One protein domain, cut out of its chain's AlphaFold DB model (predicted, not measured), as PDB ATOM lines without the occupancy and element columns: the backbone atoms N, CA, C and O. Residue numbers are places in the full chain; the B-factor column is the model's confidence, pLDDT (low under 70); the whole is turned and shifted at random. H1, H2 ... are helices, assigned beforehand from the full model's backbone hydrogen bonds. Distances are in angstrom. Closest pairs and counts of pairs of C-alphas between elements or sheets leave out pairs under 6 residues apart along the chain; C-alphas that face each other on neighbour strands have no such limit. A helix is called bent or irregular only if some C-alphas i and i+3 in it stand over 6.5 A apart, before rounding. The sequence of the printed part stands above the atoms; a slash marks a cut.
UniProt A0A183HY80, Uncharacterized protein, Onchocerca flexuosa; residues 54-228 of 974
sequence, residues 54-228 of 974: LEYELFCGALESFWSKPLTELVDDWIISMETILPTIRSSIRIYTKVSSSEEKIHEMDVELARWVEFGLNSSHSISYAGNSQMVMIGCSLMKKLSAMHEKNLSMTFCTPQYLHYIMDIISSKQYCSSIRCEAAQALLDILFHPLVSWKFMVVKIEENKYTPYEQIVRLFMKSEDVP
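Overview. This is residues 54 to 228 of the 974 residues of an uncharacterized protein of Onchocerca flexuosa (UniProt A0A183HY80). Three helical hairpins, H1 with H2a, H3 with H4 and H6 with H7, are stacked one after another along the longest axis, and H9 packs on H6 at one end. H3, H4, H6 and H7 make an up-and-down bundle of four, each running against the one before; at the other end H2 turns sharply into its arm H2b. The printed part has 175 residues with nine named helices, H1 to H9 in order, and no named strand; the class is all helix, with packing part aligned, part crossed. It is compact, with a radius of gyration of the C-alphas of 16.4 A and spans of 49 by 38 by 26 A.

Along the chain. Start at the longest helix, H2, residues 75 to 99, assigned as one helix by its hydrogen bonds but bent: C-alphas 87 and 90 are 8.3 A apart. Find C-alpha 75 at (106.269, 128.469, 105.856); arm H2a runs from there to residue 87, 19.3 A, and is irregular, with C-alphas 84 and 87 at 6.9 A. Arm H2b is residues 90 to 99. Before them, H1 is residues 54 to 68, 21.1 A, from C-alpha 54 at (96.225, 146.020, 111.066). Farther on come H3, residues 103 to 121, 27.4 A; H4, 132 to 147, 22.5 A; H5, 154 to 157; H6, 161 to 172; H7, 178 to 192, 20.9 A; H8, 200 to 203; and H9, 213 to 222, ending at C-alpha 222 (101.100, 125.438, 68.685).

Arrangement. H2a and H2b are about perpendicular, at 90 degrees. H2a touches H1 in a hairpin, closest C-alphas Glu 55 and Ile 85 at 5.9 A. H2a touches H4, closest C-alphas Ile 79 and Met 135 at 6.7 A. H3 and H4, both hubs, form a hairpin, closest C-alphas Gly 120 and Gly 139 at 3.9 A. H4 touches H7 at a shallow tilt of 22 degrees, the same way, closest C-alphas Lys 144 and Ala 187 at 4.1 A. H6 and H7 form a hairpin, closest C-alphas Ile 171 and Arg 181 at 4.7 A. H5 and H4 touch only at the corner, C-alphas Ser 147 and Ser 155 being closest at 4.7 A. H9 touches H6, Met 168 to Pro 213 at 7.0 A between closest C-alphas, and H8, Met 202 to Pro 213 at 5.4 A. H1 and H9 are apart. Every O i to N i+4 pair is within hydrogen-bond range in H1, H2b, H3, H4, H6, H7 and H9, and 8 of 9 in H2a; H5 and H8 are too short for one.

Size, cuts and confidence. The two C-alphas farthest apart, Ser 101 and Glu 225, are 53.5 A apart. The printed part has no cut and no long link. Residues 99 to 104 stand free. Mean pLDDT of the printed part is 80.0; look for values under 70 at, among others, residues 123 to 131 and 150 to 153.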
ATOM      1  N   LEU A  54      95.828 147.404 110.806       83.81
ATOM      2  CA  LEU A  54      96.225 146.020 111.066       83.81
ATOM      3  C   LEU A  54      96.994 145.388 109.892       83.81
ATOM      4  O   LEU A  54      98.027 144.758 110.103       83.81
ATOM      5  N   GLU A  55      96.514 145.548 108.657       85.56
ATOM      6  CA  GLU A  55      97.189 145.012 107.463       85.56
ATOM      7  C   GLU A  55      98.548 145.687 107.231       85.56
ATOM      8  O   GLU A  55      99.509 145.035 106.816       85.56
ATOM      9  N   TYR A  56      98.650 146.986 107.525       88.50
ATOM     10  CA  TYR A  56      99.906 147.723 107.415       88.50
ATOM     11  C   TYR A  56     100.920 147.321 108.498       88.50
ATOM     12  O   TYR A  56     102.103 147.135 108.197       88.50
ATOM     13  N   GLU A  57     100.476 147.134 109.742       87.69
ATOM     14  CA  GLU A  57     101.318 146.617 110.830       87.69
ATOM     15  C   GLU A  57     101.815 145.198 110.534       87.69
ATOM     16  O   GLU A  57     103.003 144.919 110.711       87.69
ATOM     17  N   LEU A  58     100.947 144.324 110.010       89.38
ATOM     18  CA  LEU A  58     101.317 142.978 109.563       89.38
ATOM     19  C   LEU A  58     102.385 143.015 108.465       89.38
ATOM     20  O   LEU A  58     103.343 142.247 108.528       89.38
ATOM     21  N   PHE A  59     102.271 143.923 107.491       91.06
ATOM     22  CA  PHE A  59     103.295 144.107 106.457       91.06
ATOM     23  C   PHE A  59     104.653 144.506 107.040       91.06
ATOM     24  O   PHE A  59     105.672 143.898 106.705       91.06
ATOM     25  N   CYS A  60     104.674 145.491 107.940       88.69
ATOM     26  CA  CYS A  60     105.911 145.928 108.587       88.69
ATOM     27  C   CYS A  60     106.524 144.805 109.437       88.69
ATOM     28  O   CYS A  60     107.724 144.549 109.351       88.69
ATOM     29  N   GLY A  61     105.696 144.089 110.205       87.00
ATOM     30  CA  GLY A  61     106.125 142.950 111.014       87.00
ATOM     31  C   GLY A  61     106.656 141.782 110.178       87.00
ATOM     32  O   GLY A  61     107.635 141.149 110.569       87.00
ATOM     33  N   ALA A  62     106.066 141.522 109.007       88.69
ATOM     34  CA  ALA A  62     106.537 140.503 108.071       88.69
ATOM     35  C   ALA A  62     107.924 140.842 107.502       88.69
ATOM     36  O   ALA A  62     108.790 139.969 107.481       88.69
ATOM     37  N   LEU A  63     108.165 142.101 107.108       87.94
ATOM     38  CA  LEU A  63     109.486 142.554 106.646       87.94
ATOM     39  C   LEU A  63     110.571 142.316 107.704       87.94
ATOM     40  O   LEU A  63     111.631 141.787 107.384       87.94
ATOM     41  N   GLU A  64     110.305 142.653 108.967       84.81
ATOM     42  CA  GLU A  64     111.281 142.473 110.051       84.81
ATOM     43  C   GLU A  64     111.472 140.995 110.433       84.81
ATOM     44  O   GLU A  64     112.600 140.521 110.606       84.81
ATOM     45  N   SER A  65     110.375 140.242 110.545       83.31
ATOM     46  CA  SER A  65     110.390 138.838 110.970       83.31
ATOM     47  C   SER A  65     111.079 137.937 109.944       83.31
ATOM     48  O   SER A  65     111.968 137.156 110.304       83.31
ATOM     49  N   PHE A  66     110.734 138.071 108.661       87.12
ATOM     50  CA  PHE A  66     111.249 137.212 107.588       87.12
ATOM     51  C   PHE A  66     112.688 137.547 107.180       87.12
ATOM     52  O   PHE A  66     113.432 136.661 106.749       87.12
ATOM     53  N   TRP A  67     113.146 138.770 107.453       82.31
ATOM     54  CA  TRP A  67     114.564 139.113 107.355       82.31
ATOM     55  C   TRP A  67     115.408 138.401 108.423       82.31
ATOM     56  O   TRP A  67     116.543 137.997 108.175       82.31
ATOM     57  N   SER A  68     114.850 138.209 109.623       78.56
ATOM     58  CA  SER A  68     115.580 137.661 110.774       78.56
ATOM     59  C   SER A  68     115.750 136.134 110.772       78.56
ATOM     60  O   SER A  68     116.596 135.616 111.506       78.56
ATOM     61  N   LYS A  69     114.966 135.400 109.968       79.88
ATOM     62  CA  LYS A  69     114.940 133.925 109.936       79.88
ATOM     63  C   LYS A  69     114.870 133.363 108.506       79.88
ATOM     64  O   LYS A  69     114.463 134.054 107.572       79.88
ATOM     65  N   PRO A  70     115.252 132.093 108.282       81.00
ATOM     66  CA  PRO A  70     115.015 131.426 107.005       81.00
ATOM     67  C   PRO A  70     113.510 131.218 106.764       81.00
ATOM     68  O   PRO A  70     112.833 130.628 107.601       81.00
ATOM     69  N   LEU A  71     112.989 131.627 105.599       82.31
ATOM     70  CA  LEU A  71     111.577 131.422 105.223       82.31
ATOM     71  C   LEU A  71     111.150 129.943 105.253       82.31
ATOM     72  O   LEU A  71     110.003 129.631 105.554       82.31
ATOM     73  N   THR A  72     112.089 129.019 105.030       78.62
ATOM     74  CA  THR A  72     111.870 127.568 105.155       78.62
ATOM     75  C   THR A  72     111.454 127.127 106.562       78.62
ATOM     76  O   THR A  72     110.861 126.064 106.705       78.62
ATOM     77  N   GLU A  73     111.768 127.909 107.600       79.81
ATOM     78  CA  GLU A  73     111.366 127.647 108.992       79.81
ATOM     79  C   GLU A  73     110.035 128.326 109.365       79.81
ATOM     80  O   GLU A  73     109.502 128.060 110.439       79.81
ATOM     81  N   LEU A  74     109.498 129.188 108.492       83.38
ATOM     82  CA  LEU A  74     108.323 130.037 108.730       83.38
ATOM     83  C   LEU A  74     107.254 129.878 107.635       83.38
ATOM     84  O   LEU A  74     106.552 130.832 107.313       83.38
ATOM     85  N   VAL A  75     107.140 128.693 107.028       82.44
ATOM     86  CA  VAL A  75     106.269 128.469 105.856       82.44
ATOM     87  C   VAL A  75     104.810 128.844 106.142       82.44
ATOM     88  O   VAL A  75     104.220 129.608 105.383       82.44
ATOM     89  N   ASP A  76     104.251 128.352 107.251       81.69
ATOM     90  CA  ASP A  76     102.851 128.602 107.621       81.69
ATOM     91  C   ASP A  76     102.606 130.091 107.935       81.69
ATOM     92  O   ASP A  76     101.635 130.680 107.458       81.69
ATOM     93  N   ASP A  77     103.530 130.725 108.668       84.56
ATOM     94  CA  ASP A  77     103.464 132.154 109.002       84.56
ATOM     95  C   ASP A  77     103.572 133.033 107.747       84.56
ATOM     96  O   ASP A  77     102.896 134.062 107.641       84.56
ATOM     97  N   TRP A  78     104.398 132.628 106.775       88.50
ATOM     98  CA  TRP A  78     104.536 133.315 105.493       88.50
ATOM     99  C   TRP A  78     103.254 133.223 104.670       88.50
ATOM    100  O   TRP A  78     102.781 134.255 104.200       88.50
ATOM    101  N   ILE A  79     102.648 132.034 104.545       85.56
ATOM    102  CA  ILE A  79     101.385 131.850 103.808       85.56
ATOM    103  C   ILE A  79     100.292 132.752 104.396       85.56
ATOM    104  O   ILE A  79      99.733 133.575 103.674       85.56
ATOM    105  N   ILE A  80     100.051 132.675 105.711       85.38
ATOM    106  CA  ILE A  80      98.993 133.447 106.389       85.38
ATOM    107  C   ILE A  80      99.216 134.958 106.233       85.38
ATOM    108  O   ILE A  80      98.283 135.717 105.942       85.38
ATOM    109  N   SER A  81     100.462 135.407 106.413       87.25
ATOM    110  CA  SER A  81     100.810 136.825 106.284       87.25
ATOM    111  C   SER A  81     100.608 137.310 104.851       87.25
ATOM    112  O   SER A  81      99.985 138.350 104.631       87.25
ATOM    113  N   MET A  82     101.082 136.547 103.862       88.56
ATOM    114  CA  MET A  82     100.956 136.926 102.459       88.56
ATOM    115  C   MET A  82      99.504 136.937 101.994       88.56
ATOM    116  O   MET A  82      99.123 137.887 101.325       88.56
ATOM    117  N   GLU A  83      98.661 135.976 102.372       84.62
ATOM    118  CA  GLU A  83      97.236 135.996 101.997       84.62
ATOM    119  C   GLU A  83      96.511 137.245 102.497       84.62
ATOM    120  O   GLU A  83      95.686 137.818 101.785       84.62
ATOM    121  N   THR A  84      96.874 137.704 103.695       84.12
ATOM    122  CA  THR A  84      96.272 138.884 104.320       84.12
ATOM    123  C   THR A  84      96.779 140.186 103.694       84.12
ATOM    124  O   THR A  84      96.008 141.114 103.471       84.12
ATOM    125  N   ILE A  85      98.076 140.275 103.388       88.19
ATOM    126  CA  ILE A  85      98.705 141.519 102.916       88.19
ATOM    127  C   ILE A  85      98.644 141.656 101.392       88.19
ATOM    128  O   ILE A  85      98.625 142.772 100.872       88.19
ATOM    129  N   LEU A  86      98.609 140.552 100.640       85.25
ATOM    130  CA  LEU A  86      98.644 140.558  99.178       85.25
ATOM    131  C   LEU A  86      97.614 141.524  98.566       85.25
ATOM    132  O   LEU A  86      98.008 142.265  97.663       85.25
ATOM    133  N   PRO A  87      96.350 141.620  99.035       81.00
ATOM    134  CA  PRO A  87      95.381 142.590  98.525       81.00
ATOM    135  C   PRO A  87      95.823 144.053  98.642       81.00
ATOM    136  O   PRO A  87      95.463 144.830  97.766       81.00
ATOM    137  N   THR A  88      96.635 144.409  99.643       84.31
ATOM    138  CA  THR A  88      97.027 145.790  99.994       84.31
ATOM    139  C   THR A  88      98.520 146.088  99.782       84.31
ATOM    140  O   THR A  88      98.965 147.219  99.989       84.31
ATOM    141  N   ILE A  89      99.304 145.103  99.322       86.31
ATOM    142  CA  ILE A  89     100.775 145.125  99.334       86.31
ATOM    143  C   ILE A  89     101.395 146.347  98.643       86.31
ATOM    144  O   ILE A  89     102.327 146.943  99.183       86.31
ATOM    145  N   ARG A  90     100.873 146.787  97.488       83.81
ATOM    146  CA  ARG A  90     101.434 147.942  96.757       83.81
ATOM    147  C   ARG A  90     101.234 149.244  97.530       83.81
ATOM    148  O   ARG A  90     102.131 150.090  97.567       83.81
ATOM    149  N   SER A  91     100.076 149.383  98.170       80.62
ATOM    150  CA  SER A  91      99.727 150.526  99.015       80.62
ATOM    151  C   SER A  91     100.572 150.532 100.292       80.62
ATOM    152  O   SER A  91     101.160 151.562 100.626       80.62
ATOM    153  N   SER A  92     100.741 149.375 100.939       86.00
ATOM    154  CA  SER A  92     101.611 149.216 102.114       86.00
ATOM    155  C   SER A  92     103.072 149.557 101.806       86.00
ATOM    156  O   SER A  92     103.683 150.338 102.534       86.00
ATOM    157  N   ILE A  93     103.613 149.088 100.676       86.25
ATOM    158  CA  ILE A  93     104.967 149.437 100.219       86.25
ATOM    159  C   ILE A  93     105.117 150.950 100.036       86.25
ATOM    160  O   ILE A  93     106.105 151.525 100.489       86.25
ATOM    161  N   ARG A  94     104.149 151.621  99.397       79.62
ATOM    162  CA  ARG A  94     104.205 153.080  99.189       79.62
ATOM    163  C   ARG A  94     104.201 153.851 100.504       79.62
ATOM    164  O   ARG A  94     104.979 154.797 100.651       79.62
ATOM    165  N   ILE A  95     103.343 153.467 101.451       82.94
ATOM    166  CA  ILE A  95     103.317 154.077 102.787       82.94
ATOM    167  C   ILE A  95     104.679 153.870 103.454       82.94
ATOM    168  O   ILE A  95     105.290 154.844 103.894       82.94
ATOM    169  N   TYR A  96     105.211 152.647 103.417       84.81
ATOM    170  CA  TYR A  96     106.515 152.328 103.991       84.81
ATOM    171  C   TYR A  96     107.648 153.158 103.378       84.81
ATOM    172  O   TYR A  96     108.454 153.716 104.117       84.81
ATOM    173  N   THR A  97     107.685 153.325 102.051       82.00
ATOM    174  CA  THR A  97     108.688 154.171 101.372       82.00
ATOM    175  C   THR A  97     108.551 155.655 101.698       82.00
ATOM    176  O   THR A  97     109.552 156.356 101.751       82.00
ATOM    177  N   LYS A  98     107.330 156.152 101.934       80.31
ATOM    178  CA  LYS A  98     107.105 157.556 102.318       80.31
ATOM    179  C   LYS A  98     107.514 157.824 103.765       80.31
ATOM    180  O   LYS A  98     107.976 158.918 104.073       80.31
ATOM    181  N   VAL A  99     107.316 156.846 104.649       78.94
ATOM    182  CA  VAL A  99     107.672 156.930 106.074       78.94
ATOM    183  C   VAL A  99     109.170 156.684 106.287       78.94
ATOM    184  O   VAL A  99     109.789 157.307 107.149       78.94
ATOM    185  N   SER A 100     109.770 155.804 105.487       71.06
ATOM    186  CA  SER A 100     111.190 155.462 105.557       71.06
ATOM    187  C   SER A 100     112.027 156.480 104.789       71.06
ATOM    188  O   SER A 100     112.161 156.403 103.576       71.06
ATOM    189  N   SER A 101     112.641 157.426 105.499       62.72
ATOM    190  CA  SER A 101     113.515 158.453 104.907       62.72
ATOM    191  C   SER A 101     114.912 157.960 104.489       62.72
ATOM    192  O   SER A 101     115.714 158.762 104.016       62.72
ATOM    193  N   SER A 102     115.230 156.672 104.681       75.38
ATOM    194  CA  SER A 102     116.540 156.077 104.373       75.38
ATOM    195  C   SER A 102     116.482 155.220 103.108       75.38
ATOM    196  O   SER A 102     115.726 154.249 103.064       75.38
ATOM    197  N   GLU A 103     117.323 155.535 102.116       76.69
ATOM    198  CA  GLU A 103     117.481 154.737 100.888       76.69
ATOM    199  C   GLU A 103     117.938 153.296 101.177       76.69
ATOM    200  O   GLU A 103     117.510 152.372 100.487       76.69
ATOM    201  N   GLU A 104     118.730 153.074 102.233       78.44
ATOM    202  CA  GLU A 104     119.195 151.735 102.631       78.44
ATOM    203  C   GLU A 104     118.026 150.827 103.032       78.44
ATOM    204  O   GLU A 104     117.937 149.695 102.565       78.44
ATOM    205  N   LYS A 105     117.065 151.346 103.809       80.38
ATOM    206  CA  LYS A 105     115.868 150.582 104.210       80.38
ATOM    207  C   LYS A 105     114.958 150.260 103.029       80.38
ATOM    208  O   LYS A 105     114.308 149.218 103.004       80.38
ATOM    209  N   ILE A 106     114.893 151.162 102.048       81.50
ATOM    210  CA  ILE A 106     114.129 150.935 100.819       81.50
ATOM    211  C   ILE A 106     114.786 149.821  99.998       81.50
ATOM    212  O   ILE A 106     114.082 148.949  99.487       81.50
ATOM    213  N   HIS A 107     116.120 149.807  99.926       83.00
ATOM    214  CA  HIS A 107     116.870 148.755  99.246       83.00
ATOM    215  C   HIS A 107     116.742 147.391  99.942       83.00
ATOM    216  O   HIS A 107     116.489 146.395  99.268       83.00
ATOM    217  N   GLU A 108     116.851 147.337 101.273       84.38
ATOM    218  CA  GLU A 108     116.643 146.109 102.062       84.38
ATOM    219  C   GLU A 108     115.249 145.517 101.828       84.38
ATOM    220  O   GLU A 108     115.115 144.326 101.550       84.38
ATOM    221  N   MET A 109     114.209 146.355 101.840       88.62
ATOM    222  CA  MET A 109     112.850 145.926 101.507       88.62
ATOM    223  C   MET A 109     112.771 145.336 100.089       88.62
ATOM    224  O   MET A 109     112.140 144.299  99.908       88.62
ATOM    225  N   ASP A 110     113.382 145.960  99.077       86.56
ATOM    226  CA  ASP A 110     113.346 145.438  97.701       86.56
ATOM    227  C   ASP A 110     114.022 144.062  97.583       86.56
ATOM    228  O   ASP A 110     113.519 143.185  96.875       86.56
ATOM    229  N   VAL A 111     115.119 143.845  98.316       87.44
ATOM    230  CA  VAL A 111     115.790 142.537  98.412       87.44
ATOM    231  C   VAL A 111     114.879 141.503  99.079       87.44
ATOM    232  O   VAL A 111     114.755 140.385  98.577       87.44
ATOM    233  N   GLU A 112     114.197 141.869 100.165       88.81
ATOM    234  CA  GLU A 112     113.312 140.946 100.887       88.81
ATOM    235  C   GLU A 112     112.083 140.569 100.057       88.81
ATOM    236  O   GLU A 112     111.713 139.400  99.980       88.81
ATOM    237  N   LEU A 113     111.486 141.536  99.356       90.50
ATOM    238  CA  LEU A 113     110.361 141.294  98.451       90.50
ATOM    239  C   LEU A 113     110.748 140.337  97.313       90.50
ATOM    240  O   LEU A 113     109.973 139.443  96.967       90.50
ATOM    241  N   ALA A 114     111.953 140.479  96.750       89.25
ATOM    242  CA  ALA A 114     112.465 139.556  95.737       89.25
ATOM    243  C   ALA A 114     112.703 138.142  96.303       89.25
ATOM    244  O   ALA A 114     112.420 137.152  95.621       89.25
ATOM    245  N   ARG A 115     113.152 138.041  97.562       89.88
ATOM    246  CA  ARG A 115     113.325 136.774  98.288       89.88
ATOM    247  C   ARG A 115     111.990 136.088  98.585       89.88
ATOM    248  O   ARG A 115     111.908 134.867  98.473       89.88
ATOM    249  N   TRP A 116     110.934 136.838  98.909       91.12
ATOM    250  CA  TRP A 116     109.580 136.287  99.087       91.12
ATOM    251  C   TRP A 116     109.045 135.676  97.792       91.12
ATOM    252  O   TRP A 116     108.488 134.579  97.808       91.12
ATOM    253  N   VAL A 117     109.254 136.361  96.665       91.31
ATOM    254  CA  VAL A 117     108.884 135.849  95.339       91.31
ATOM    255  C   VAL A 117     109.677 134.589  95.001       91.31
ATOM    256  O   VAL A 117     109.087 133.583  94.617       91.31
ATOM    257  N   GLU A 118     110.999 134.608  95.180       89.62
ATOM    258  CA  GLU A 118     111.847 133.440  94.918       89.62
ATOM    259  C   GLU A 118     111.418 132.231  95.756       89.62
ATOM    260  O   GLU A 118     111.302 131.124  95.230       89.62
ATOM    261  N   PHE A 119     111.126 132.449  97.038       88.44
ATOM    262  CA  PHE A 119     110.668 131.402  97.940       88.44
ATOM    263  C   PHE A 119     109.372 130.752  97.445       88.44
ATOM    264  O   PHE A 119     109.308 129.527  97.375       88.44
ATOM    265  N   GLY A 120     108.384 131.554  97.037       87.56
ATOM    266  CA  GLY A 120     107.111 131.056  96.511       87.56
ATOM    267  C   GLY A 120     107.226 130.326  95.167       87.56
ATOM    268  O   GLY A 120     106.476 129.386  94.922       87.56
ATOM    269  N   LEU A 121     108.157 130.723  94.295       87.69
ATOM    270  CA  LEU A 121     108.288 130.165  92.939       87.69
ATOM    271  C   LEU A 121     109.178 128.919  92.855       87.69
ATOM    272  O   LEU A 121     109.085 128.158  91.890       87.69
ATOM    273  N   ASN A 122     110.065 128.711  93.828       81.06
ATOM    274  CA  ASN A 122     111.068 127.657  93.756       81.06
ATOM    275  C   ASN A 122     110.480 126.269  94.074       81.06
ATOM    276  O   ASN A 122     110.129 125.945  95.212       81.06
ATOM    277  N   SER A 123     110.464 125.401  93.062       62.72
ATOM    278  CA  SER A 123     109.933 124.035  93.138       62.72
ATOM    279  C   SER A 123     110.737 123.086  94.038       62.72
ATOM    280  O   SER A 123     110.211 122.077  94.509       62.72
ATOM    281  N   SER A 124     112.004 123.391  94.330       60.53
ATOM    282  CA  SER A 124     112.855 122.525  95.162       60.53
ATOM    283  C   SER A 124     112.489 122.553  96.650       60.53
ATOM    284  O   SER A 124     112.700 121.563  97.352       60.53
ATOM    285  N   HIS A 125     111.870 123.637  97.126       56.50
ATOM    286  CA  HIS A 125     111.362 123.755  98.499       56.50
ATOM    287  C   HIS A 125     109.943 123.198  98.670       56.50
ATOM    288  O   HIS A 125     109.464 123.055  99.793       56.50
ATOM    289  N   SER A 126     109.274 122.860  97.565       50.53
ATOM    290  CA  SER A 126     107.832 122.646  97.534       50.53
ATOM    291  C   SER A 126     107.417 121.167  97.484       50.53
ATOM    292  O   SER A 126     106.303 120.811  97.867       50.53
ATOM    293  N   ILE A 127     108.323 120.258  97.109       50.66
ATOM    294  CA  ILE A 127     108.039 118.813  96.979       50.66
ATOM    295  C   ILE A 127     107.746 118.136  98.341       50.66
ATOM    296  O   ILE A 127     107.120 117.078  98.377       50.66
ATOM    297  N   SER A 128     108.143 118.737  99.471       51.72
ATOM    298  CA  SER A 128     107.950 118.173 100.820       51.72
ATOM    299  C   SER A 128     106.764 118.740 101.613       51.72
ATOM    300  O   SER A 128     106.518 118.263 102.721       51.72
ATOM    301  N   TYR A 129     106.040 119.740 101.097       59.84
ATOM    302  CA  TYR A 129     104.986 120.450 101.835       59.84
ATOM    303  C   TYR A 129     103.595 120.208 101.225       59.84
ATOM    304  O   TYR A 129     103.406 120.312 100.015       59.84
ATOM    305  N   ALA A 130     102.602 119.896 102.066       55.12
ATOM    306  CA  ALA A 130     101.249 119.536 101.625       55.12
ATOM    307  C   ALA A 130     100.479 120.694 100.946       55.12
ATOM    308  O   ALA A 130      99.582 120.430 100.151       55.12
ATOM    309  N   GLY A 131     100.850 121.956 101.209       62.47
ATOM    310  CA  GLY A 131     100.265 123.170 100.613       62.47
ATOM    311  C   GLY A 131     101.073 123.785  99.457       62.47
ATOM    312  O   GLY A 131     100.968 124.982  99.208       62.47
ATOM    313  N   ASN A 132     101.898 122.997  98.755       73.81
ATOM    314  CA  ASN A 132     102.759 123.444  97.643       73.81
ATOM    315  C   ASN A 132     102.028 124.342  96.621       73.81
ATOM    316  O   ASN A 132     102.499 125.424  96.284       73.81
ATOM    317  N   SER A 133     100.836 123.934  96.179       78.56
ATOM    318  CA  SER A 133     100.035 124.684  95.206       78.56
ATOM    319  C   SER A 133      99.695 126.106  95.668       78.56
ATOM    320  O   SER A 133      99.776 127.042  94.879       78.56
ATOM    321  N   GLN A 134      99.359 126.277  96.948       82.81
ATOM    322  CA  GLN A 134      99.006 127.570  97.542       82.81
ATOM    323  C   GLN A 134     100.231 128.484  97.643       82.81
ATOM    324  O   GLN A 134     100.167 129.664  97.316       82.81
ATOM    325  N   MET A 135     101.384 127.919  98.001       86.00
ATOM    326  CA  MET A 135     102.655 128.638  98.053       86.00
ATOM    327  C   MET A 135     103.076 129.176  96.674       86.00
ATOM    328  O   MET A 135     103.413 130.354  96.546       86.00
ATOM    329  N   VAL A 136     102.991 128.339  95.632       87.31
ATOM    330  CA  VAL A 136     103.302 128.730  94.244       87.31
ATOM    331  C   VAL A 136     102.325 129.782  93.732       87.31
ATOM    332  O   VAL A 136     102.737 130.742  93.077       87.31
ATOM    333  N   MET A 137     101.044 129.641  94.071       87.00
ATOM    334  CA  MET A 137     100.005 130.619  93.763       87.00
ATOM    335  C   MET A 137     100.346 131.993  94.364       87.00
ATOM    336  O   MET A 137     100.398 132.986  93.640       87.00
ATOM    337  N   ILE A 138     100.679 132.049  95.658       88.25
ATOM    338  CA  ILE A 138     101.100 133.286  96.332       88.25
ATOM    339  C   ILE A 138     102.363 133.865  95.678       88.25
ATOM    340  O   ILE A 138     102.407 135.066  95.414       88.25
ATOM    341  N   GLY A 139     103.361 133.033  95.362       91.12
ATOM    342  CA  GLY A 139     104.586 133.461  94.674       91.12
ATOM    343  C   GLY A 139     104.313 134.122  93.318       91.12
ATOM    344  O   GLY A 139     104.826 135.211  93.049       91.12
ATOM    345  N   CYS A 140     103.452 133.515  92.494       90.00
ATOM    346  CA  CYS A 140     103.030 134.078  91.207       90.00
ATOM    347  C   CYS A 140     102.289 135.412  91.391       90.00
ATOM    348  O   CYS A 140     102.612 136.394  90.720       90.00
ATOM    349  N   SER A 141     101.349 135.481  92.339       87.81
ATOM    350  CA  SER A 141     100.580 136.698  92.628       87.81
ATOM    351  C   SER A 141     101.442 137.838  93.176       87.81
ATOM    352  O   SER A 141     101.238 138.999  92.814       87.81
ATOM    353  N   LEU A 142     102.422 137.534  94.033       90.19
ATOM    354  CA  LEU A 142     103.395 138.510  94.526       90.19
ATOM    355  C   LEU A 142     104.218 139.067  93.369       90.19
ATOM    356  O   LEU A 142     104.312 140.283  93.216       90.19
ATOM    357  N   MET A 143     104.760 138.190  92.524       90.19
ATOM    358  CA  MET A 143     105.552 138.599  91.367       90.19
ATOM    359  C   MET A 143     104.750 139.494  90.423       90.19
ATOM    360  O   MET A 143     105.238 140.549  90.023       90.19
ATOM    361  N   LYS A 144     103.501 139.125  90.132       85.75
ATOM    362  CA  LYS A 144     102.545 139.917  89.347       85.75
ATOM    363  C   LYS A 144     102.338 141.317  89.945       85.75
ATOM    364  O   LYS A 144     102.616 142.325  89.292       85.75
ATOM    365  N   LYS A 145     101.943 141.405  91.224       84.31
ATOM    366  CA  LYS A 145     101.689 142.690  91.905       84.31
ATOM    367  C   LYS A 145     102.931 143.572  92.007       84.31
ATOM    368  O   LYS A 145     102.831 144.785  91.819       84.31
ATOM    369  N   LEU A 146     104.089 142.986  92.300       86.62
ATOM    370  CA  LEU A 146     105.352 143.715  92.420       86.62
ATOM    371  C   LEU A 146     105.889 144.165  91.056       86.62
ATOM    372  O   LEU A 146     106.434 145.262  90.959       86.62
ATOM    373  N   SER A 147     105.684 143.382  89.993       80.38
ATOM    374  CA  SER A 147     106.062 143.778  88.626       80.38
ATOM    375  C   SER A 147     105.258 144.987  88.139       80.38
ATOM    376  O   SER A 147     105.793 145.883  87.490       80.38
ATOM    377  N   ALA A 148     103.995 145.103  88.558       73.69
ATOM    378  CA  ALA A 148     103.180 146.289  88.298       73.69
ATOM    379  C   ALA A 148     103.648 147.555  89.061       73.69
ATOM    380  O   ALA A 148     103.151 148.654  88.804       73.69
ATOM    381  N   MET A 149     104.594 147.455  90.009       73.75
ATOM    382  CA  MET A 149     105.159 148.607  90.730       73.75
ATOM    383  C   MET A 149     106.333 149.241  89.974       73.75
ATOM    384  O   MET A 149     107.480 149.195  90.406       73.75
ATOM    385  N   HIS A 150     106.030 149.898  88.859       60.72
ATOM    386  CA  HIS A 150     107.017 150.453  87.922       60.72
ATOM    387  C   HIS A 150     107.951 151.557  88.464       60.72
ATOM    388  O   HIS A 150     108.908 151.923  87.792       60.72
ATOM    389  N   GLU A 151     107.678 152.129  89.642       61.56
ATOM    390  CA  GLU A 151     108.611 153.053  90.318       61.56
ATOM    391  C   GLU A 151     109.836 152.317  90.886       61.56
ATOM    392  O   GLU A 151     110.849 152.942  91.197       61.56
ATOM    393  N   LYS A 152     109.755 150.989  91.015       65.94
ATOM    394  CA  LYS A 152     110.811 150.134  91.546       65.94
ATOM    395  C   LYS A 152     111.427 149.275  90.447       65.94
ATOM    396  O   LYS A 152     110.734 148.748  89.582       65.94
ATOM    397  N   ASN A 153     112.729 149.019  90.554       69.00
ATOM    398  CA  ASN A 153     113.470 148.167  89.615       69.00
ATOM    399  C   ASN A 153     113.192 146.653  89.783       69.00
ATOM    400  O   ASN A 153     113.891 145.837  89.186       69.00
ATOM    401  N   LEU A 154     112.169 146.255  90.549       76.69
ATOM    402  CA  LEU A 154     111.845 144.847  90.817       76.69
ATOM    403  C   LEU A 154     111.506 144.064  89.540       76.69
ATOM    404  O   LEU A 154     111.955 142.933  89.379       76.69
ATOM    405  N   SER A 155     110.814 144.684  88.578       77.19
ATOM    406  CA  SER A 155     110.544 144.055  87.272       77.19
ATOM    407  C   SER A 155     111.822 143.663  86.523       77.19
ATOM    408  O   SER A 155     111.854 142.641  85.842       77.19
ATOM    409  N   MET A 156     112.894 144.452  86.657       78.94
ATOM    410  CA  MET A 156     114.187 144.135  86.043       78.94
ATOM    411  C   MET A 156     114.865 142.958  86.746       78.94
ATOM    412  O   MET A 156     115.429 142.097  86.072       78.94
ATOM    413  N   THR A 157     114.762 142.872  88.075       84.06
ATOM    414  CA  THR A 157     115.230 141.713  88.856       84.06
ATOM    415  C   THR A 157     114.544 140.429  88.389       84.06
ATOM    416  O   THR A 157     115.190 139.410  88.143       84.06
ATOM    417  N   PHE A 158     113.237 140.509  88.168       86.44
ATOM    418  CA  PHE A 158     112.395 139.412  87.703       86.44
ATOM    419  C   PHE A 158     112.607 139.017  86.232       86.44
ATOM    420  O   PHE A 158     112.172 137.943  85.821       86.44
ATOM    421  N   CYS A 159     113.325 139.825  85.447       80.81
ATOM    422  CA  CYS A 159     113.759 139.471  84.091       80.81
ATOM    423  C   CYS A 159     115.050 138.647  84.053       80.81
ATOM    424  O   CYS A 159     115.504 138.273  82.968       80.81
ATOM    425  N   THR A 160     115.689 138.391  85.197       83.56
ATOM    426  CA  THR A 160     116.885 137.547  85.220       83.56
ATOM    427  C   THR A 160     116.530 136.099  84.844       83.56
ATOM    428  O   THR A 160     115.411 135.644  85.109       83.56
ATOM    429  N   PRO A 161     117.462 135.344  84.223       80.50
ATOM    430  CA  PRO A 161     117.185 133.991  83.733       80.50
ATOM    431  C   PRO A 161     116.601 133.048  84.791       80.50
ATOM    432  O   PRO A 161     115.793 132.192  84.451       80.50
ATOM    433  N   GLN A 162     116.964 133.240  86.062       84.00
ATOM    434  CA  GLN A 162     116.497 132.431  87.185       84.00
ATOM    435  C   GLN A 162     114.975 132.530  87.397       84.00
ATOM    436  O   GLN A 162     114.292 131.509  87.395       84.00
ATOM    437  N   TYR A 163     114.412 133.738  87.521       86.81
ATOM    438  CA  TYR A 163     112.964 133.909  87.721       86.81
ATOM    439  C   TYR A 163     112.159 133.525  86.477       86.81
ATOM    440  O   TYR A 163     111.095 132.911  86.593       86.81
ATOM    441  N   LEU A 164     112.681 133.835  85.284       85.75
ATOM    442  CA  LEU A 164     112.068 133.403  84.028       85.75
ATOM    443  C   LEU A 164     112.035 131.874  83.926       85.75
ATOM    444  O   LEU A 164     111.047 131.332  83.439       85.75
ATOM    445  N   HIS A 165     113.065 131.175  84.412       85.00
ATOM    446  CA  HIS A 165     113.064 129.717  84.471       85.00
ATOM    447  C   HIS A 165     111.939 129.188  85.363       85.00
ATOM    448  O   HIS A 165     111.145 128.376  84.893       85.00
ATOM    449  N   TYR A 166     111.820 129.698  86.595       87.75
ATOM    450  CA  TYR A 166     110.780 129.256  87.530       87.75
ATOM    451  C   TYR A 166     109.369 129.459  86.965       87.75
ATOM    452  O   TYR A 166     108.562 128.530  86.964       87.75
ATOM    453  N   ILE A 167     109.073 130.647  86.426       89.44
ATOM    454  CA  ILE A 167     107.766 130.928  85.820       89.44
ATOM    455  C   ILE A 167     107.502 130.024  84.614       89.44
ATOM    456  O   ILE A 167     106.408 129.470  84.489       89.44
ATOM    457  N   MET A 168     108.479 129.860  83.717       87.75
ATOM    458  CA  MET A 168     108.292 129.052  82.510       87.75
ATOM    459  C   MET A 168     108.084 127.572  82.836       87.75
ATOM    460  O   MET A 168     107.283 126.911  82.163       87.75
ATOM    461  N   ASP A 169     108.732 127.069  83.886       87.12
ATOM    462  CA  ASP A 169     108.528 125.715  84.395       87.12
ATOM    463  C   ASP A 169     107.114 125.541  84.956       87.12
ATOM    464  O   ASP A 169     106.447 124.559  84.625       87.12
ATOM    465  N   ILE A 170     106.605 126.511  85.727       89.31
ATOM    466  CA  ILE A 170     105.227 126.488  86.242       89.31
ATOM    467  C   ILE A 170     104.223 126.503  85.081       89.31
ATOM    468  O   ILE A 170     103.354 125.635  85.021       89.31
ATOM    469  N   ILE A 171     104.372 127.419  84.114       88.81
ATOM    470  CA  ILE A 171     103.491 127.534  82.935       88.81
ATOM    471  C   ILE A 171     103.474 126.230  82.124       88.81
ATOM    472  O   ILE A 171     102.415 125.790  81.658       88.81
ATOM    473  N   SER A 172     104.637 125.604  81.940       85.75
ATOM    474  CA  SER A 172     104.802 124.403  81.110       85.75
ATOM    475  C   SER A 172     104.452 123.105  81.842       85.75
ATOM    476  O   SER A 172     104.227 122.076  81.199       85.75
ATOM    477  N   SER A 173     104.407 123.126  83.174       84.62
ATOM    478  CA  SER A 173     104.194 121.938  83.994       84.62
ATOM    479  C   SER A 173     102.758 121.428  83.900       84.62
ATOM    480  O   SER A 173     101.788 122.163  84.072       84.62
ATOM    481  N   LYS A 174     102.623 120.114  83.691       80.62
ATOM    482  CA  LYS A 174     101.339 119.402  83.795       80.62
ATOM    483  C   LYS A 174     100.955 119.074  85.248       80.62
ATOM    484  O   LYS A 174      99.881 118.529  85.467       80.62
ATOM    485  N   GLN A 175     101.830 119.349  86.222       80.88
ATOM    486  CA  GLN A 175     101.578 119.057  87.640       80.88
ATOM    487  C   GLN A 175     100.695 120.117  88.308       80.88
ATOM    488  O   GLN A 175      99.966 119.793  89.240       80.88
ATOM    489  N   TYR A 176     100.744 121.364  87.831       82.12
ATOM    490  CA  TYR A 176      99.926 122.457  88.354       82.12
ATOM    491  C   TYR A 176      98.574 122.539  87.635       82.12
ATOM    492  O   TYR A 176      98.466 122.263  86.437       82.12
ATOM    493  N   CYS A 177      97.535 122.940  88.372       80.06
ATOM    494  CA  CYS A 177      96.214 123.216  87.812       80.06
ATOM    495  C   CYS A 177      96.236 124.445  86.882       80.06
ATOM    496  O   CYS A 177      97.192 125.225  86.873       80.06
ATOM    497  N   SER A 178      95.178 124.621  86.083       77.75
ATOM    498  CA  SER A 178      95.073 125.731  85.125       77.75
ATOM    499  C   SER A 178      95.198 127.099  85.792       77.75
ATOM    500  O   SER A 178      95.922 127.936  85.268       77.75
ATOM    501  N   SER A 179      94.583 127.312  86.960       78.44
ATOM    502  CA  SER A 179      94.597 128.602  87.666       78.44
ATOM    503  C   SER A 179      96.011 129.075  88.020       78.44
ATOM    504  O   SER A 179      96.379 130.198  87.685       78.44
ATOM    505  N   ILE A 180      96.843 128.204  88.601       83.50
ATOM    506  CA  ILE A 180      98.240 128.525  88.946       83.50
ATOM    507  C   ILE A 180      99.054 128.831  87.687       83.50
ATOM    508  O   ILE A 180      99.824 129.790  87.648       83.50
ATOM    509  N   ARG A 181      98.865 128.036  86.628       86.31
ATOM    510  CA  ARG A 181      99.552 128.245  85.345       86.31
ATOM    511  C   ARG A 181      99.135 129.566  84.694       86.31
ATOM    512  O   ARG A 181      99.982 130.245  84.118       86.31
ATOM    513  N   CYS A 182      97.859 129.936  84.799       83.00
ATOM    514  CA  CYS A 182      97.333 131.215  84.333       83.00
ATOM    515  C   CYS A 182      97.916 132.384  85.127       83.00
ATOM    516  O   CYS A 182      98.326 133.364  84.508       83.00
ATOM    517  N   GLU A 183      98.025 132.286  86.456       84.62
ATOM    518  CA  GLU A 183      98.635 133.366  87.239       84.62
ATOM    519  C   GLU A 183     100.125 133.517  86.927       84.62
ATOM    520  O   GLU A 183     100.596 134.637  86.754       84.62
ATOM    521  N   ALA A 184     100.866 132.417  86.772       89.38
ATOM    522  CA  ALA A 184     102.264 132.470  86.342       89.38
ATOM    523  C   ALA A 184     102.410 133.137  84.961       89.38
ATOM    524  O   ALA A 184     103.291 133.972  84.752       89.38
ATOM    525  N   ALA A 185     101.516 132.815  84.021       87.81
ATOM    526  CA  ALA A 185     101.474 133.456  82.710       87.81
ATOM    527  C   ALA A 185     101.103 134.950  82.807       87.81
ATOM    528  O   ALA A 185     101.702 135.778  82.123       87.81
ATOM    529  N   GLN A 186     100.177 135.328  83.687       85.06
ATOM    530  CA  GLN A 186      99.818 136.728  83.916       85.06
ATOM    531  C   GLN A 186     100.956 137.509  84.594       85.06
ATOM    532  O   GLN A 186     101.213 138.648  84.220       85.06
ATOM    533  N   ALA A 187     101.690 136.891  85.522       87.31
ATOM    534  CA  ALA A 187     102.891 137.472  86.114       87.31
ATOM    535  C   ALA A 187     103.962 137.731  85.044       87.31
ATOM    536  O   ALA A 187     104.521 138.824  84.991       87.31
ATOM    537  N   LEU A 188     104.192 136.771  84.135       87.50
ATOM    538  CA  LEU A 188     105.076 136.970  82.982       87.50
ATOM    539  C   LEU A 188     104.621 138.152  82.122       87.50
ATOM    540  O   LEU A 188     105.439 138.964  81.696       87.50
ATOM    541  N   LEU A 189     103.319 138.258  81.873       82.81
ATOM    542  CA  LEU A 189     102.746 139.340  81.087       82.81
ATOM    543  C   LEU A 189     102.963 140.717  81.737       82.81
ATOM    544  O   LEU A 189     103.347 141.656  81.043       82.81
ATOM    545  N   ASP A 190     102.795 140.830  83.052       79.25
ATOM    546  CA  ASP A 190     102.992 142.086  83.785       79.25
ATOM    547  C   ASP A 190     104.468 142.523  83.810       79.25
ATOM    548  O   ASP A 190     104.761 143.711  83.668       79.25
ATOM    549  N   ILE A 191     105.412 141.574  83.880       81.06
ATOM    550  CA  ILE A 191     106.851 141.856  83.703       81.06
ATOM    551  C   ILE A 191     107.115 142.457  82.319       81.06
ATOM    552  O   ILE A 191     107.870 143.423  82.185       81.06
ATOM    553  N   LEU A 192     106.495 141.894  81.277       77.56
ATOM    554  CA  LEU A 192     106.703 142.329  79.895       77.56
ATOM    555  C   LEU A 192     106.254 143.770  79.655       77.56
ATOM    556  O   LEU A 192     106.864 144.454  78.835       77.56
ATOM    557  N   PHE A 193     105.244 144.244  80.385       74.75
ATOM    558  CA  PHE A 193     104.771 145.626  80.298       74.75
ATOM    559  C   PHE A 193     105.736 146.662  80.865       74.75
ATOM    560  O   PHE A 193     105.532 147.863  80.665       74.75
ATOM    561  N   HIS A 194     106.787 146.245  81.566       75.44
ATOM    562  CA  HIS A 194     107.731 147.190  82.123       75.44
ATOM    563  C   HIS A 194     108.545 147.874  81.002       75.44
ATOM    564  O   HIS A 194     109.162 147.200  80.173       75.44
ATOM    565  N   PRO A 195     108.615 149.218  80.964       66.44
ATOM    566  CA  PRO A 195     109.230 149.966  79.860       66.44
ATOM    567  C   PRO A 195     110.692 149.597  79.600       66.44
ATOM    568  O   PRO A 195     111.102 149.515  78.443       66.44
ATOM    569  N   LEU A 196     111.456 149.336  80.665       68.69
ATOM    570  CA  LEU A 196     112.880 148.984  80.587       68.69
ATOM    571  C   LEU A 196     113.138 147.541  80.117       68.69
ATOM    572  O   LEU A 196     114.282 147.189  79.825       68.69
ATOM    573  N   VAL A 197     112.104 146.700  80.031       71.81
ATOM    574  CA  VAL A 197     112.254 145.308  79.602       71.81
ATOM    575  C   VAL A 197     112.331 145.259  78.080       71.81
ATOM    576  O   VAL A 197     111.389 145.583  77.352       71.81
ATOM    577  N   SER A 198     113.505 144.871  77.585       66.50
ATOM    578  CA  SER A 198     113.765 144.691  76.157       66.50
ATOM    579  C   SER A 198     113.312 143.311  75.680       66.50
ATOM    580  O   SER A 198     113.517 142.311  76.370       66.50
ATOM    581  N   TRP A 199     112.821 143.236  74.437       73.25
ATOM    582  CA  TRP A 199     112.594 141.974  73.718       73.25
ATOM    583  C   TRP A 199     113.816 141.041  73.759       73.25
ATOM    584  O   TRP A 199     113.663 139.821  73.782       73.25
ATOM    585  N   LYS A 200     115.034 141.597  73.850       72.31
ATOM    586  CA  LYS A 200     116.282 140.829  73.941       72.31
ATOM    587  C   LYS A 200     116.278 139.810  75.083       72.31
ATOM    588  O   LYS A 200     116.752 138.702  74.872       72.31
ATOM    589  N   PHE A 201     115.696 140.123  76.243       71.31
ATOM    590  CA  PHE A 201     115.631 139.176  77.368       71.31
ATOM    591  C   PHE A 201     114.789 137.931  77.054       71.31
ATOM    592  O   PHE A 201     115.033 136.860  77.595       71.31
ATOM    593  N   MET A 202     113.844 138.051  76.123       73.31
ATOM    594  CA  MET A 202     112.858 137.018  75.798       73.31
ATOM    595  C   MET A 202     113.314 136.094  74.664       73.31
ATOM    596  O   MET A 202     112.710 135.045  74.435       73.31
ATOM    597  N   VAL A 203     114.409 136.468  73.991       73.50
ATOM    598  CA  VAL A 203     115.113 135.675  72.969       73.50
ATOM    599  C   VAL A 203     116.493 135.194  73.423       73.50
ATOM    600  O   VAL A 203     117.192 134.515  72.670       73.50
ATOM    601  N   VAL A 204     116.899 135.512  74.653       74.81
ATOM    602  CA  VAL A 204     118.074 134.903  75.282       74.81
ATOM    603  C   VAL A 204     117.664 133.551  75.861       74.81
ATOM    604  O   VAL A 204     116.599 133.399  76.459       74.81
ATOM    605  N   LYS A 205     118.496 132.532  75.633       73.75
ATOM    606  CA  LYS A 205     118.253 131.195  76.180       73.75
ATOM    607  C   LYS A 205     118.446 131.227  77.691       73.75
ATOM    608  O   LYS A 205     119.471 131.708  78.165       73.75
ATOM    609  N   ILE A 206     117.472 130.683  78.411       70.31
ATOM    610  CA  ILE A 206     117.607 130.378  79.833       70.31
ATOM    611  C   ILE A 206     118.649 129.255  79.945       70.31
ATOM    612  O   ILE A 206     118.558 128.269  79.205       70.31
ATOM    613  N   GLU A 207     119.659 129.419  80.803       57.50
ATOM    614  CA  GLU A 207     120.664 128.377  81.046       57.50
ATOM    615  C   GLU A 207     119.963 127.053  81.421       57.50
ATOM    616  O   GLU A 207     118.927 127.063  82.072       57.50
ATOM    617  N   GLU A 208     120.476 125.924  80.915       56.75
ATOM    618  CA  GLU A 208     119.878 124.568  80.942       56.75
ATOM    619  C   GLU A 208     118.759 124.258  79.919       56.75
ATOM    620  O   GLU A 208     118.591 123.095  79.539       56.75
ATOM    621  N   ASN A 209     118.074 125.256  79.347       57.59
ATOM    622  CA  ASN A 209     117.006 125.044  78.359       57.59
ATOM    623  C   ASN A 209     117.468 125.268  76.901       57.59
ATOM    624  O   ASN A 209     118.169 126.222  76.565       57.59
ATOM    625  N   LYS A 210     117.037 124.405  75.960       65.88
ATOM    626  CA  LYS A 210     117.370 124.565  74.520       65.88
ATOM    627  C   LYS A 210     116.621 125.719  73.838       65.88
ATOM    628  O   LYS A 210     117.019 126.097  72.732       65.88
ATOM    629  N   TYR A 211     115.573 126.240  74.478       74.19
ATOM    630  CA  TYR A 211     114.600 127.169  73.902       74.19
ATOM    631  C   TYR A 211     114.478 128.453  74.715       74.19
ATOM    632  O   TYR A 211     114.534 128.429  75.943       74.19
ATOM    633  N   THR A 212     114.262 129.559  74.014       82.19
ATOM    634  CA  THR A 212     113.971 130.873  74.607       82.19
ATOM    635  C   THR A 212     112.571 130.903  75.240       82.19
ATOM    636  O   THR A 212     111.719 130.102  74.835       82.19
ATOM    637  N   PRO A 213     112.287 131.816  76.191       81.75
ATOM    638  CA  PRO A 213     110.934 132.013  76.719       81.75
ATOM    639  C   PRO A 213     109.886 132.160  75.608       81.75
ATOM    640  O   PRO A 213     108.860 131.481  75.625       81.75
ATOM    641  N   TYR A 214     110.188 132.958  74.577       83.19
ATOM    642  CA  TYR A 214     109.313 133.123  73.415       83.19
ATOM    643  C   TYR A 214     109.029 131.798  72.692       83.19
ATOM    644  O   TYR A 214     107.874 131.444  72.459       83.19
ATOM    645  N   GLU A 215     110.070 131.030  72.361       83.56
ATOM    646  CA  GLU A 215     109.918 129.746  71.666       83.56
ATOM    647  C   GLU A 215     109.106 128.739  72.483       83.56
ATOM    648  O   GLU A 215     108.339 127.964  71.909       83.56
ATOM    649  N   GLN A 216     109.263 128.733  73.807       84.50
ATOM    650  CA  GLN A 216     108.501 127.863  74.700       84.50
ATOM    651  C   GLN A 216     107.011 128.230  74.704       84.50
ATOM    652  O   GLN A 216     106.174 127.348  74.504       84.50
ATOM    653  N   ILE A 217     106.678 129.519  74.825       86.00
ATOM    654  CA  ILE A 217     105.294 130.019  74.755       86.00
ATOM    655  C   ILE A 217     104.657 129.681  73.400       86.00
ATOM    656  O   ILE A 217     103.560 129.126  73.353       86.00
ATOM    657  N   VAL A 218     105.359 129.934  72.289       82.31
ATOM    658  CA  VAL A 218     104.858 129.611  70.941       82.31
ATOM    659  C   VAL A 218     104.646 128.107  70.775       82.31
ATOM    660  O   VAL A 218     103.665 127.687  70.169       82.31
ATOM    661  N   ARG A 219     105.522 127.264  71.329       82.56
ATOM    662  CA  ARG A 219     105.357 125.803  71.280       82.56
ATOM    663  C   ARG A 219     104.169 125.310  72.085       82.56
ATOM    664  O   ARG A 219     103.506 124.386  71.621       82.56
ATOM    665  N   LEU A 220     103.919 125.895  73.256       82.62
ATOM    666  CA  LEU A 220     102.722 125.606  74.044       82.62
ATOM    667  C   LEU A 220     101.466 125.999  73.265       82.62
ATOM    668  O   LEU A 220     100.534 125.210  73.174       82.62
ATOM    669  N   PHE A 221     101.485 127.163  72.617       76.12
ATOM    670  CA  PHE A 221     100.371 127.629  71.795       76.12
ATOM    671  C   PHE A 221     100.127 126.744  70.558       76.12
ATOM    672  O   PHE A 221      98.991 126.410  70.249       76.12
ATOM    673  N   MET A 222     101.190 126.304  69.872       74.25
ATOM    674  CA  MET A 222     101.100 125.438  68.685       74.25
ATOM    675  C   MET A 222     100.741 123.978  69.010       74.25
ATOM    676  O   MET A 222     100.314 123.244  68.123       74.25
ATOM    677  N   LYS A 223     100.926 123.537  70.260       75.88
ATOM    678  CA  LYS A 223     100.510 122.218  70.767       75.88
ATOM    679  C   LYS A 223      99.296 122.356  71.691       75.88
ATOM    680  O   LYS A 223      99.304 121.859  72.815       75.88
ATOM    681  N   SER A 224      98.265 123.049  71.212       64.06
ATOM    682  CA  SER A 224      97.090 123.443  71.998       64.06
ATOM    683  C   SER A 224      96.257 122.277  72.542       64.06
ATOM    684  O   SER A 224      95.526 122.477  73.502       64.06
ATOM    685  N   GLU A 225      96.375 121.069  71.979       65.94
ATOM    686  CA  GLU A 225      95.605 119.881  72.401       65.94
ATOM    687  C   GLU A 225      95.808 119.509  73.886       65.94
ATOM    688  O   GLU A 225      94.925 118.916  74.498       65.94
ATOM    689  N   ASP A 226      96.945 119.895  74.476       66.62
ATOM    690  CA  ASP A 226      97.330 119.594  75.864       66.62
ATOM    691  C   ASP A 226      97.230 120.813  76.815       66.62
ATOM    692  O   ASP A 226      97.676 120.745  77.969       66.62
ATOM    693  N   VAL A 227      96.713 121.955  76.344       74.00
ATOM    694  CA  VAL A 227      96.730 123.234  77.075       74.00
ATOM    695  C   VAL A 227      95.296 123.704  77.366       74.00
ATOM    696  O   VAL A 227      94.505 123.817  76.432       74.00
ATOM    697  N   PRO A 228      94.939 124.009  78.632       73.75
ATOM    698  CA  PRO A 228      93.622 124.555  78.975       73.75
ATOM    699  C   PRO A 228      93.299 125.843  78.203       73.75
ATOM    700  O   PRO A 228      94.195 126.660  77.978       73.75
TER     701      PRO A 228